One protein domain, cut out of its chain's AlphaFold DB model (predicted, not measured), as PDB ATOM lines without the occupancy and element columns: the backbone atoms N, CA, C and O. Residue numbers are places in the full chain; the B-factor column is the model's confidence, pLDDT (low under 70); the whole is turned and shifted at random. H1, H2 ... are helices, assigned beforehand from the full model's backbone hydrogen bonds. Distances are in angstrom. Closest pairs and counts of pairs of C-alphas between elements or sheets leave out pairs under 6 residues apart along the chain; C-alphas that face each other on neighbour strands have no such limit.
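What this domain is: This is residues 74 to 160 of the 160 residues of the protein "Amino acid permease" of Lactobacillus acetotolerans (UniProt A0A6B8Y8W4). A long helix, H1, is crossed near its later end by H2, while H3 follows as a separate arm, giving a loose, open shape. Residues 74 to 90 of H1 stick out, as do residues 138 to 160 with H3. The 87 printed residues hold three named helices, H1, H2, H3 in chain order, and no named strand; the class is all helix. The radius of gyration of the C-alphas is 16.4 A and the spans are 51 by 35 by 30 A.

How they stand to each other: H1, residues 74 to 103, touches H2, residues 115 to 133, with residues 95 to 99 alone. Their closest C-alphas, of Ala 95 and Ala 121, are 5.7 A apart. They run opposite ways at a steep tilt of 62 degrees. H3, residues 140 to 159, is apart from both. In H1 and H2 every O i to N i+4 pair is within hydrogen-bond range; in H3, 14 of 16.

Where its parts are: H1 begins at C-alpha 74 (-76.496, 20.012, 40.807) and is 42.8 A long; H2 measures 27.1 A. H3, 28.8 A, ends at C-alpha 159 (-44.027, -19.039, 43.362).

The domain as a whole: The farthest C-alphas, of Phe 74 and Phe 160, are 51.1 A apart. The printed part has no cut. The link from H1 to H2 is long. Residues 137 to 139 and 160 have pLDDT under 70.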
ATOM      1  N   PHE A  74     -76.638  20.568  39.461       91.25
ATOM      2  CA  PHE A  74     -76.496  20.012  40.807       91.25
ATOM      3  C   PHE A  74     -75.909  18.594  40.795       91.25
ATOM      4  O   PHE A  74     -75.017  18.286  41.583       91.25
ATOM      5  N   ALA A  75     -76.346  17.747  39.860       89.06
ATOM      6  CA  ALA A  75     -75.812  16.396  39.705       89.06
ATOM      7  C   ALA A  75     -74.350  16.409  39.230       89.06
ATOM      8  O   ALA A  75     -73.526  15.665  39.763       89.06
ATOM      9  N   GLY A  76     -74.008  17.305  38.296       88.94
ATOM     10  CA  GLY A  76     -72.621  17.536  37.888       88.94
ATOM     11  C   GLY A  76     -71.730  17.977  39.053       88.94
ATOM     12  O   GLY A  76     -70.645  17.432  39.248       88.94
ATOM     13  N   PHE A  77     -72.223  18.899  39.886       90.44
ATOM     14  CA  PHE A  77     -71.528  19.346  41.094       90.44
ATOM     15  C   PHE A  77     -71.281  18.199  42.080       90.44
ATOM     16  O   PHE A  77     -70.148  18.022  42.523       90.44
ATOM     17  N   ILE A  78     -72.304  17.392  42.392       92.81
ATOM     18  CA  ILE A  78     -72.156  16.232  43.287       92.81
ATOM     19  C   ILE A  78     -71.159  15.228  42.712       92.81
ATOM     20  O   ILE A  78     -70.327  14.714  43.454       92.81
ATOM     21  N   SER A  79     -71.214  14.954  41.407       90.44
ATOM     22  CA  SER A  79     -70.275  14.040  40.753       90.44
ATOM     23  C   SER A  79     -68.828  14.526  40.882       90.44
ATOM     24  O   SER A  79     -67.963  13.751  41.291       90.44
ATOM     25  N   GLY A  80     -68.570  15.808  40.603       89.69
ATOM     26  CA  GLY A  80     -67.235  16.399  40.738       89.69
ATOM     27  C   GLY A  80     -66.731  16.392  42.181       89.69
ATOM     28  O   GLY A  80     -65.602  15.979  42.445       89.69
ATOM     29  N   TRP A  81     -67.585  16.767  43.135       92.06
ATOM     30  CA  TRP A  81     -67.253  16.711  44.561       92.06
ATOM     31  C   TRP A  81     -67.017  15.292  45.064       92.06
ATOM     32  O   TRP A  81     -66.080  15.063  45.823       92.06
ATOM     33  N   GLY A  82     -67.836  14.336  44.631       91.75
ATOM     34  CA  GLY A  82     -67.678  12.926  44.965       91.75
ATOM     35  C   GLY A  82     -66.354  12.372  44.447       91.75
ATOM     36  O   GLY A  82     -65.631  11.722  45.199       91.75
ATOM     37  N   TYR A  83     -65.992  12.697  43.203       89.69
ATOM     38  CA  TYR A  83     -64.689  12.347  42.642       89.69
ATOM     39  C   TYR A  83     -63.544  12.943  43.468       89.69
ATOM     40  O   TYR A  83     -62.631  12.223  43.880       89.69
ATOM     41  N   TRP A  84     -63.614  14.233  43.787       90.44
ATOM     42  CA  TRP A  84     -62.563  14.908  44.540       90.44
ATOM     43  C   TRP A  84     -62.404  14.368  45.971       90.44
ATOM     44  O   TRP A  84     -61.288  14.086  46.407       90.44
ATOM     45  N   LEU A  85     -63.513  14.118  46.675       93.38
ATOM     46  CA  LEU A  85     -63.500  13.462  47.986       93.38
ATOM     47  C   LEU A  85     -62.944  12.036  47.907       93.38
ATOM     48  O   LEU A  85     -62.183  11.628  48.786       93.38
ATOM     49  N   SER A  86     -63.276  11.283  46.853       90.56
ATOM     50  CA  SER A  86     -62.738   9.934  46.656       90.56
ATOM     51  C   SER A  86     -61.216   9.943  46.506       90.56
ATOM     52  O   SER A  86     -60.546   9.086  47.078       90.56
ATOM     53  N   ALA A  87     -60.656  10.953  45.830       89.12
ATOM     54  CA  ALA A  87     -59.212  11.106  45.679       89.12
ATOM     55  C   ALA A  87     -58.525  11.384  47.026       89.12
ATOM     56  O   ALA A  87     -57.485  10.801  47.329       89.12
ATOM     57  N   TRP A  88     -59.127  12.220  47.875       90.44
ATOM     58  CA  TRP A  88     -58.619  12.490  49.222       90.44
ATOM     59  C   TRP A  88     -58.614  11.250  50.109       90.44
ATOM     60  O   TRP A  88     -57.591  10.915  50.706       90.44
ATOM     61  N   VAL A  89     -59.746  10.549  50.170       91.19
ATOM     62  CA  VAL A  89     -59.872   9.323  50.967       91.19
ATOM     63  C   VAL A  89     -58.948   8.234  50.421       91.19
ATOM     64  O   VAL A  89     -58.303   7.542  51.205       91.19
ATOM     65  N   GLY A  90     -58.818   8.128  49.096       88.94
ATOM     66  CA  GLY A  90     -57.886   7.215  48.439       88.94
ATOM     67  C   GLY A  90     -56.435   7.471  48.846       88.94
ATOM     68  O   GLY A  90     -55.745   6.540  49.257       88.94
ATOM     69  N   ASN A  91     -55.987   8.729  48.833       90.19
ATOM     70  CA  ASN A  91     -54.637   9.090  49.274       90.19
ATOM     71  C   ASN A  91     -54.389   8.725  50.743       90.19
ATOM     72  O   ASN A  91     -53.330   8.194  51.076       90.19
ATOM     73  N   ILE A  92     -55.375   8.955  51.616       90.81
ATOM     74  CA  ILE A  92     -55.288   8.566  53.029       90.81
ATOM     75  C   ILE A  92     -55.206   7.040  53.163       90.81
ATOM     76  O   ILE A  92     -54.370   6.550  53.917       90.81
ATOM     77  N   ALA A  93     -56.018   6.286  52.416       88.19
ATOM     78  CA  ALA A  93     -55.994   4.825  52.429       88.19
ATOM     79  C   ALA A  93     -54.639   4.263  51.963       88.19
ATOM     80  O   ALA A  93     -54.102   3.340  52.574       88.19
ATOM     81  N   PHE A  94     -54.035   4.848  50.925       86.88
ATOM     82  CA  PHE A  94     -52.690   4.462  50.496       86.88
ATOM     83  C   PHE A  94     -51.630   4.783  51.551       86.88
ATOM     84  O   PHE A  94     -50.751   3.960  51.810       86.88
ATOM     85  N   ALA A  95     -51.725   5.950  52.189       90.56
ATOM     86  CA  ALA A  95     -50.809   6.358  53.244       90.56
ATOM     87  C   ALA A  95     -50.878   5.423  54.465       90.56
ATOM     88  O   ALA A  95     -49.840   4.973  54.957       90.56
ATOM     89  N   THR A  96     -52.081   5.073  54.931       90.06
ATOM     90  CA  THR A  96     -52.256   4.144  56.060       90.06
ATOM     91  C   THR A  96     -51.791   2.736  55.709       90.06
ATOM     92  O   THR A  96     -51.128   2.094  56.527       90.06
ATOM     93  N   MET A  97     -52.058   2.269  54.487       87.81
ATOM     94  CA  MET A  97     -51.581   0.973  54.011       87.81
ATOM     95  C   MET A  97     -50.048   0.923  53.950       87.81
ATOM     96  O   MET A  97     -49.443  -0.042  54.420       87.81
ATOM     97  N   MET A  98     -49.402   1.978  53.443       89.69
ATOM     98  CA  MET A  98     -47.943   2.093  53.431       89.69
ATOM     99  C   MET A  98     -47.365   2.017  54.850       89.69
ATOM    100  O   MET A  98     -46.398   1.292  55.090       89.69
ATOM    101  N   MET A  99     -47.960   2.736  55.805       92.69
ATOM    102  CA  MET A  99     -47.504   2.705  57.197       92.69
ATOM    103  C   MET A  99     -47.735   1.345  57.853       92.69
ATOM    104  O   MET A  99     -46.858   0.868  58.567       92.69
ATOM    105  N   SER A 100     -48.865   0.691  57.574       88.88
ATOM    106  CA  SER A 100     -49.145  -0.672  58.038       88.88
ATOM    107  C   SER A 100     -48.093  -1.664  57.527       88.88
ATOM    108  O   SER A 100     -47.572  -2.469  58.302       88.88
ATOM    109  N   ALA A 101     -47.684  -1.539  56.258       87.44
ATOM    110  CA  ALA A 101     -46.618  -2.350  55.673       87.44
ATOM    111  C   ALA A 101     -45.256  -2.114  56.355       87.44
ATOM    112  O   ALA A 101     -44.568  -3.074  56.697       87.44
ATOM    113  N   ILE A 102     -44.882  -0.859  56.639       89.44
ATOM    114  CA  ILE A 102     -43.690  -0.546  57.458       89.44
ATOM    115  C   ILE A 102     -43.838  -1.122  58.875       89.44
ATOM    116  O   ILE A 102     -42.873  -1.604  59.474       89.44
ATOM    117  N   GLY A 103     -45.065  -1.123  59.389       88.81
ATOM    118  CA  GLY A 103     -45.465  -1.681  60.672       88.81
ATOM    119  C   GLY A 103     -45.203  -3.174  60.848       88.81
ATOM    120  O   GLY A 103     -45.111  -3.637  61.987       88.81
ATOM    121  N   TYR A 104     -45.023  -3.910  59.750       85.69
ATOM    122  CA  TYR A 104     -44.528  -5.284  59.781       85.69
ATOM    123  C   TYR A 104     -43.116  -5.369  60.385       85.69
ATOM    124  O   TYR A 104     -42.840  -6.267  61.177       85.69
ATOM    125  N   PHE A 105     -42.243  -4.407  60.064       89.75
ATOM    126  CA  PHE A 105     -40.864  -4.349  60.563       89.75
ATOM    127  C   PHE A 105     -40.741  -3.546  61.859       89.75
ATOM    128  O   PHE A 105     -39.930  -3.882  62.722       89.75
ATOM    129  N   ILE A 106     -41.536  -2.481  62.004       91.31
ATOM    130  CA  ILE A 106     -41.496  -1.585  63.163       91.31
ATOM    131  C   ILE A 106     -42.885  -1.553  63.821       91.31
ATOM    132  O   ILE A 106     -43.754  -0.799  63.377       91.31
ATOM    133  N   PRO A 107     -43.114  -2.302  64.918       87.12
ATOM    134  CA  PRO A 107     -44.449  -2.506  65.493       87.12
ATOM    135  C   PRO A 107     -45.239  -1.229  65.821       87.12
ATOM    136  O   PRO A 107     -46.466  -1.237  65.761       87.12
ATOM    137  N   SER A 108     -44.560  -0.113  66.113       86.69
ATOM    138  CA  SER A 108     -45.181   1.197  66.374       86.69
ATOM    139  C   SER A 108     -46.032   1.739  65.212       86.69
ATOM    140  O   SER A 108     -46.868   2.616  65.438       86.69
ATOM    141  N   PHE A 109     -45.853   1.224  63.990       89.25
ATOM    142  CA  PHE A 109     -46.592   1.633  62.788       89.25
ATOM    143  C   PHE A 109     -47.676   0.634  62.358       89.25
ATOM    144  O   PHE A 109     -48.421   0.911  61.422       89.25
ATOM    145  N   LYS A 110     -47.811  -0.514  63.040       81.50
ATOM    146  CA  LYS A 110     -48.642  -1.650  62.595       81.50
ATOM    147  C   LYS A 110     -50.122  -1.325  62.387       81.50
ATOM    148  O   LYS A 110     -50.761  -1.944  61.549       81.50
ATOM    149  N   SER A 111     -50.677  -0.362  63.122       83.19
ATOM    150  CA  SER A 111     -52.072   0.052  62.932       83.19
ATOM    151  C   SER A 111     -52.285   0.947  61.703       83.19
ATOM    152  O   SER A 111     -53.426   1.243  61.361       83.19
ATOM    153  N   GLY A 112     -51.212   1.446  61.078       85.44
ATOM    154  CA  GLY A 112     -51.254   2.397  59.961       85.44
ATOM    155  C   GLY A 112     -51.742   3.806  60.326       85.44
ATOM    156  O   GLY A 112     -51.573   4.732  59.541       85.44
ATOM    157  N   ASN A 113     -52.316   3.986  61.519       89.31
ATOM    158  CA  ASN A 113     -52.966   5.217  61.979       89.31
ATOM    159  C   ASN A 113     -52.455   5.721  63.344       89.31
ATOM    160  O   ASN A 113     -53.050   6.625  63.930       89.31
ATOM    161  N   SER A 114     -51.382   5.131  63.879       91.75
ATOM    162  CA  SER A 114     -50.751   5.620  65.106       91.75
ATOM    163  C   SER A 114     -50.192   7.034  64.898       91.75
ATOM    164  O   SER A 114     -49.875   7.427  63.777       91.75
ATOM    165  N   ILE A 115     -50.031   7.817  65.971       92.44
ATOM    166  CA  ILE A 115     -49.490   9.187  65.867       92.44
ATOM    167  C   ILE A 115     -48.144   9.219  65.105       92.44
ATOM    168  O   ILE A 115     -48.017  10.026  64.183       92.44
ATOM    169  N   PRO A 116     -47.167   8.326  65.387       91.62
ATOM    170  CA  PRO A 116     -45.934   8.262  64.601       91.62
ATOM    171  C   PRO A 116     -46.172   7.939  63.120       91.62
ATOM    172  O   PRO A 116     -45.510   8.519  62.259       91.62
ATOM    173  N   ALA A 117     -47.129   7.054  62.811       92.94
ATOM    174  CA  ALA A 117     -47.495   6.705  61.440       92.94
ATOM    175  C   ALA A 117     -48.073   7.895  60.677       92.94
ATOM    176  O   ALA A 117     -47.655   8.149  59.551       92.94
ATOM    177  N   VAL A 118     -48.963   8.665  61.300       93.75
ATOM    178  CA  VAL A 118     -49.548   9.865  60.684       93.75
ATOM    179  C   VAL A 118     -48.470  10.904  60.376       93.75
ATOM    180  O   VAL A 118     -48.459  11.468  59.281       93.75
ATOM    181  N   ILE A 119     -47.535  11.132  61.304       94.38
ATOM    182  CA  ILE A 119     -46.434  12.085  61.108       94.38
ATOM    183  C   ILE A 119     -45.547  11.641  59.938       94.38
ATOM    184  O   ILE A 119     -45.310  12.425  59.017       94.38
ATOM    185  N   LEU A 120     -45.094  10.384  59.937       94.06
ATOM    186  CA  LEU A 120     -44.214   9.867  58.888       94.06
ATOM    187  C   LEU A 120     -44.907   9.836  57.520       94.06
ATOM    188  O   LEU A 120     -44.332  10.295  56.533       94.06
ATOM    189  N   ALA A 121     -46.154   9.367  57.462       94.12
ATOM    190  CA  ALA A 121     -46.952   9.368  56.241       94.12
ATOM    191  C   ALA A 121     -47.138  10.780  55.677       94.12
ATOM    192  O   ALA A 121     -47.040  10.975  54.465       94.12
ATOM    193  N   SER A 122     -47.358  11.774  56.543       94.50
ATOM    194  CA  SER A 122     -47.501  13.174  56.131       94.50
ATOM    195  C   SER A 122     -46.204  13.716  55.534       94.50
ATOM    196  O   SER A 122     -46.234  14.331  54.470       94.50
ATOM    197  N   ILE A 123     -45.059  13.445  56.173       95.69
ATOM    198  CA  ILE A 123     -43.737  13.834  55.655       95.69
ATOM    199  C   ILE A 123     -43.511  13.218  54.270       95.69
ATOM    200  O   ILE A 123     -43.162  13.929  53.330       95.69
ATOM    201  N   ILE A 124     -43.759  11.914  54.122       93.88
ATOM    202  CA  ILE A 124     -43.591  11.207  52.847       93.88
ATOM    203  C   ILE A 124     -44.536  11.769  51.779       93.88
ATOM    204  O   ILE A 124     -44.104  12.013  50.656       93.88
ATOM    205  N   SER A 125     -45.796  12.037  52.125       92.69
ATOM    206  CA  SER A 125     -46.787  12.599  51.197       92.69
ATOM    207  C   SER A 125     -46.362  13.972  50.672       92.69
ATOM    208  O   SER A 125     -46.463  14.234  49.473       92.69
ATOM    209  N   TRP A 126     -45.822  14.835  51.537       94.06
ATOM    210  CA  TRP A 126     -45.280  16.131  51.124       94.06
ATOM    211  C   TRP A 126     -44.024  15.995  50.265       94.06
ATOM    212  O   TRP A 126     -43.900  16.699  49.266       94.06
ATOM    213  N   LEU A 127     -43.120  15.066  50.593       93.12
ATOM    214  CA  LEU A 127     -41.944  14.791  49.765       93.12
ATOM    215  C   LEU A 127     -42.337  14.303  48.369       93.12
ATOM    216  O   LEU A 127     -41.807  14.811  47.385       93.12
ATOM    217  N   LEU A 128     -43.296  13.378  48.271       88.94
ATOM    218  CA  LEU A 128     -43.841  12.917  46.993       88.94
ATOM    219  C   LEU A 128     -44.502  14.064  46.228       88.94
ATOM    220  O   LEU A 128     -44.260  14.219  45.038       88.94
ATOM    221  N   THR A 129     -45.263  14.916  46.914       90.62
ATOM    222  CA  THR A 129     -45.884  16.100  46.305       90.62
ATOM    223  C   THR A 129     -44.826  17.031  45.711       90.62
ATOM    224  O   THR A 129     -44.936  17.431  44.555       90.62
ATOM    225  N   LEU A 130     -43.757  17.332  46.454       91.38
ATOM    226  CA  LEU A 130     -42.640  18.132  45.946       91.38
ATOM    227  C   LEU A 130     -41.938  17.440  44.771       91.38
ATOM    228  O   LEU A 130     -41.570  18.094  43.800       91.38
ATOM    229  N   PHE A 131     -41.769  16.122  44.831       88.31
ATOM    230  CA  PHE A 131     -41.157  15.337  43.762       88.31
ATOM    231  C   PHE A 131     -41.976  15.393  42.461       88.31
ATOM    232  O   PHE A 131     -41.415  15.594  41.382       88.31
ATOM    233  N   VAL A 132     -43.303  15.291  42.571       86.50
ATOM    234  CA  VAL A 132     -44.250  15.392  41.451       86.50
ATOM    235  C   VAL A 132     -44.275  16.807  40.873       86.50
ATOM    236  O   VAL A 132     -44.167  16.967  39.660       86.50
ATOM    237  N   ILE A 133     -44.333  17.843  41.719       89.50
ATOM    238  CA  ILE A 133     -44.340  19.249  41.268       89.50
ATOM    239  C   ILE A 133     -43.042  19.611  40.526       89.50
ATOM    240  O   ILE A 133     -43.073  20.404  39.589       89.50
ATOM    241  N   ASN A 134     -41.912  18.992  40.880       88.00
ATOM    242  CA  ASN A 134     -40.645  19.144  40.155       88.00
ATOM    243  C   ASN A 134     -40.583  18.342  38.832       88.00
ATOM    244  O   ASN A 134     -39.534  18.298  38.190       88.00
ATOM    245  N   GLY A 135     -41.681  17.703  38.412       79.06
ATOM    246  CA  GLY A 135     -41.813  17.016  37.123       79.06
ATOM    247  C   GLY A 135     -41.157  15.635  37.057       79.06
ATOM    248  O   GLY A 135     -41.069  15.045  35.978       79.06
ATOM    249  N   VAL A 136     -40.698  15.094  38.188       74.75
ATOM    250  CA  VAL A 136     -39.887  13.867  38.209       74.75
ATOM    251  C   VAL A 136     -40.724  12.603  37.969       74.75
ATOM    252  O   VAL A 136     -40.195  11.586  37.525       74.75
ATOM    253  N   GLU A 137     -42.042  12.662  38.167       66.25
ATOM    254  CA  GLU A 137     -42.967  11.553  37.873       66.25
ATOM    255  C   GLU A 137     -42.962  11.147  36.386       66.25
ATOM    256  O   GLU A 137     -43.101   9.970  36.062       66.25
ATOM    257  N   SER A 138     -42.709  12.098  35.480       63.50
ATOM    258  CA  SER A 138     -42.622  11.845  34.032       63.50
ATOM    259  C   SER A 138     -41.287  11.201  33.612       63.50
ATOM    260  O   SER A 138     -41.101  10.802  32.460       63.50
ATOM    261  N   ALA A 139     -40.324  11.062  34.533       68.88
ATOM    262  CA  ALA A 139     -39.044  10.445  34.223       68.88
ATOM    263  C   ALA A 139     -39.219   8.938  33.964       68.88
ATOM    264  O   ALA A 139     -39.527   8.159  34.869       68.88
ATOM    265  N   ALA A 140     -38.936   8.505  32.731       73.62
ATOM    266  CA  ALA A 140     -39.036   7.105  32.301       73.62
ATOM    267  C   ALA A 140     -38.300   6.122  33.236       73.62
ATOM    268  O   ALA A 140     -38.757   5.001  33.468       73.62
ATOM    269  N   PHE A 141     -37.182   6.558  33.821       77.00
ATOM    270  CA  PHE A 141     -36.416   5.790  34.801       77.00
ATOM    271  C   PHE A 141     -37.206   5.495  36.087       77.00
ATOM    272  O   PHE A 141     -37.237   4.351  36.540       77.00
ATOM    273  N   VAL A 142     -37.895   6.495  36.644       78.19
ATOM    274  CA  VAL A 142     -38.688   6.349  37.876       78.19
ATOM    275  C   VAL A 142     -39.856   5.395  37.648       78.19
ATOM    276  O   VAL A 142     -40.055   4.463  38.428       78.19
ATOM    277  N   ASN A 143     -40.574   5.559  36.535       75.38
ATOM    278  CA  ASN A 143     -41.686   4.678  36.185       75.38
ATOM    279  C   ASN A 143     -41.229   3.216  35.976       75.38
ATOM    280  O   ASN A 143     -41.908   2.271  36.386       75.38
ATOM    281  N   THR A 144     -40.035   3.019  35.406       77.06
ATOM    282  CA  THR A 144     -39.437   1.684  35.237       77.06
ATOM    283  C   THR A 144     -39.164   1.022  36.588       77.06
ATOM    284  O   THR A 144     -39.552  -0.129  36.794       77.06
ATOM    285  N   ILE A 145     -38.562   1.748  37.537       81.44
ATOM    286  CA  ILE A 145     -38.311   1.241  38.897       81.44
ATOM    287  C   ILE A 145     -39.622   0.848  39.581       81.44
ATOM    288  O   ILE A 145     -39.727  -0.259  40.108       81.44
ATOM    289  N   ILE A 146     -40.633   1.721  39.542       78.44
ATOM    290  CA  ILE A 146     -41.944   1.455  40.153       78.44
ATOM    291  C   ILE A 146     -42.572   0.195  39.551       78.44
ATOM    292  O   ILE A 146     -43.094  -0.645  40.281       78.44
ATOM    293  N   THR A 147     -42.482   0.030  38.231       77.50
ATOM    294  CA  THR A 147     -43.009  -1.151  37.539       77.50
ATOM    295  C   THR A 147     -42.330  -2.433  38.023       77.50
ATOM    296  O   THR A 147     -43.018  -3.396  38.362       77.50
ATOM    297  N   ILE A 148     -40.998  -2.444  38.136       81.12
ATOM    298  CA  ILE A 148     -40.251  -3.601  38.657       81.12
ATOM    299  C   ILE A 148     -40.667  -3.903  40.104       81.12
ATOM    300  O   ILE A 148     -40.982  -5.049  40.423       81.12
ATOM    301  N   ILE A 149     -40.739  -2.878  40.960       82.88
ATOM    302  CA  ILE A 149     -41.148  -3.021  42.366       82.88
ATOM    303  C   ILE A 149     -42.563  -3.595  42.486       82.88
ATOM    304  O   ILE A 149     -42.806  -4.382  43.392       82.88
ATOM    305  N   LYS A 150     -43.496  -3.242  41.592       77.12
ATOM    306  CA  LYS A 150     -44.858  -3.803  41.594       77.12
ATOM    307  C   LYS A 150     -44.898  -5.266  41.146       77.12
ATOM    308  O   LYS A 150     -45.673  -6.048  41.693       77.12
ATOM    309  N   LEU A 151     -44.093  -5.636  40.150       78.94
ATOM    310  CA  LEU A 151     -44.113  -6.980  39.564       78.94
ATOM    311  C   LEU A 151     -43.446  -8.029  40.458       78.94
ATOM    312  O   LEU A 151     -43.906  -9.168  40.496       78.94
ATOM    313  N   VAL A 152     -42.392  -7.657  41.190       83.38
ATOM    314  CA  VAL A 152     -41.638  -8.590  42.045       83.38
ATOM    315  C   VAL A 152     -42.517  -9.260  43.118       83.38
ATOM    316  O   VAL A 152     -42.504 -10.488  43.179       83.38
ATOM    317  N   PRO A 153     -43.324  -8.534  43.920       77.50
ATOM    318  CA  PRO A 153     -44.228  -9.143  44.892       77.50
ATOM    319  C   PRO A 153     -45.257 -10.066  44.246       77.50
ATOM    320  O   PRO A 153     -45.515 -11.139  44.774       77.50
ATOM    321  N   ILE A 154     -45.815  -9.685  43.092       78.56
ATOM    322  CA  ILE A 154     -46.800 -10.511  42.377       78.56
ATOM    323  C   ILE A 154     -46.157 -11.826  41.929       78.56
ATOM    324  O   ILE A 154     -46.724 -12.892  42.147       78.56
ATOM    325  N   ALA A 155     -44.957 -11.768  41.346       80.75
ATOM    326  CA  ALA A 155     -44.220 -12.963  40.944       80.75
ATOM    327  C   ALA A 155     -43.851 -13.840  42.152       80.75
ATOM    328  O   ALA A 155     -43.992 -15.058  42.084       80.75
ATOM    329  N   ALA A 156     -43.430 -13.231  43.265       81.81
ATOM    330  CA  ALA A 156     -43.137 -13.949  44.501       81.81
ATOM    331  C   ALA A 156     -44.380 -14.674  45.050       81.81
ATOM    332  O   ALA A 156     -44.281 -15.854  45.361       81.81
ATOM    333  N   PHE A 157     -45.546 -14.019  45.073       77.50
ATOM    334  CA  PHE A 157     -46.827 -14.615  45.486       77.50
ATOM    335  C   PHE A 157     -47.285 -15.797  44.616       77.50
ATOM    336  O   PHE A 157     -48.102 -16.595  45.059       77.50
ATOM    337  N   ILE A 158     -46.838 -15.886  43.359       79.19
ATOM    338  CA  ILE A 158     -47.182 -17.012  42.472       79.19
ATOM    339  C   ILE A 158     -46.288 -18.228  42.757       79.19
ATOM    340  O   ILE A 158     -46.712 -19.364  42.549       79.19
ATOM    341  N   ILE A 159     -45.044 -17.995  43.181       80.56
ATOM    342  CA  ILE A 159     -44.027 -19.039  43.362       80.56
ATOM    343  C   ILE A 159     -44.051 -19.624  44.783       80.56
ATOM    344  O   ILE A 159     -43.800 -20.821  44.937       80.56
ATOM    345  N   PHE A 160     -44.312 -18.792  45.795       61.12
ATOM    346  CA  PHE A 160     -44.304 -19.139  47.221       61.12
ATOM    347  C   PHE A 160     -45.713 -19.103  47.809       61.12
ATOM    348  O   PHE A 160     -46.014 -20.000  48.629       61.12
TER     349      PHE A 160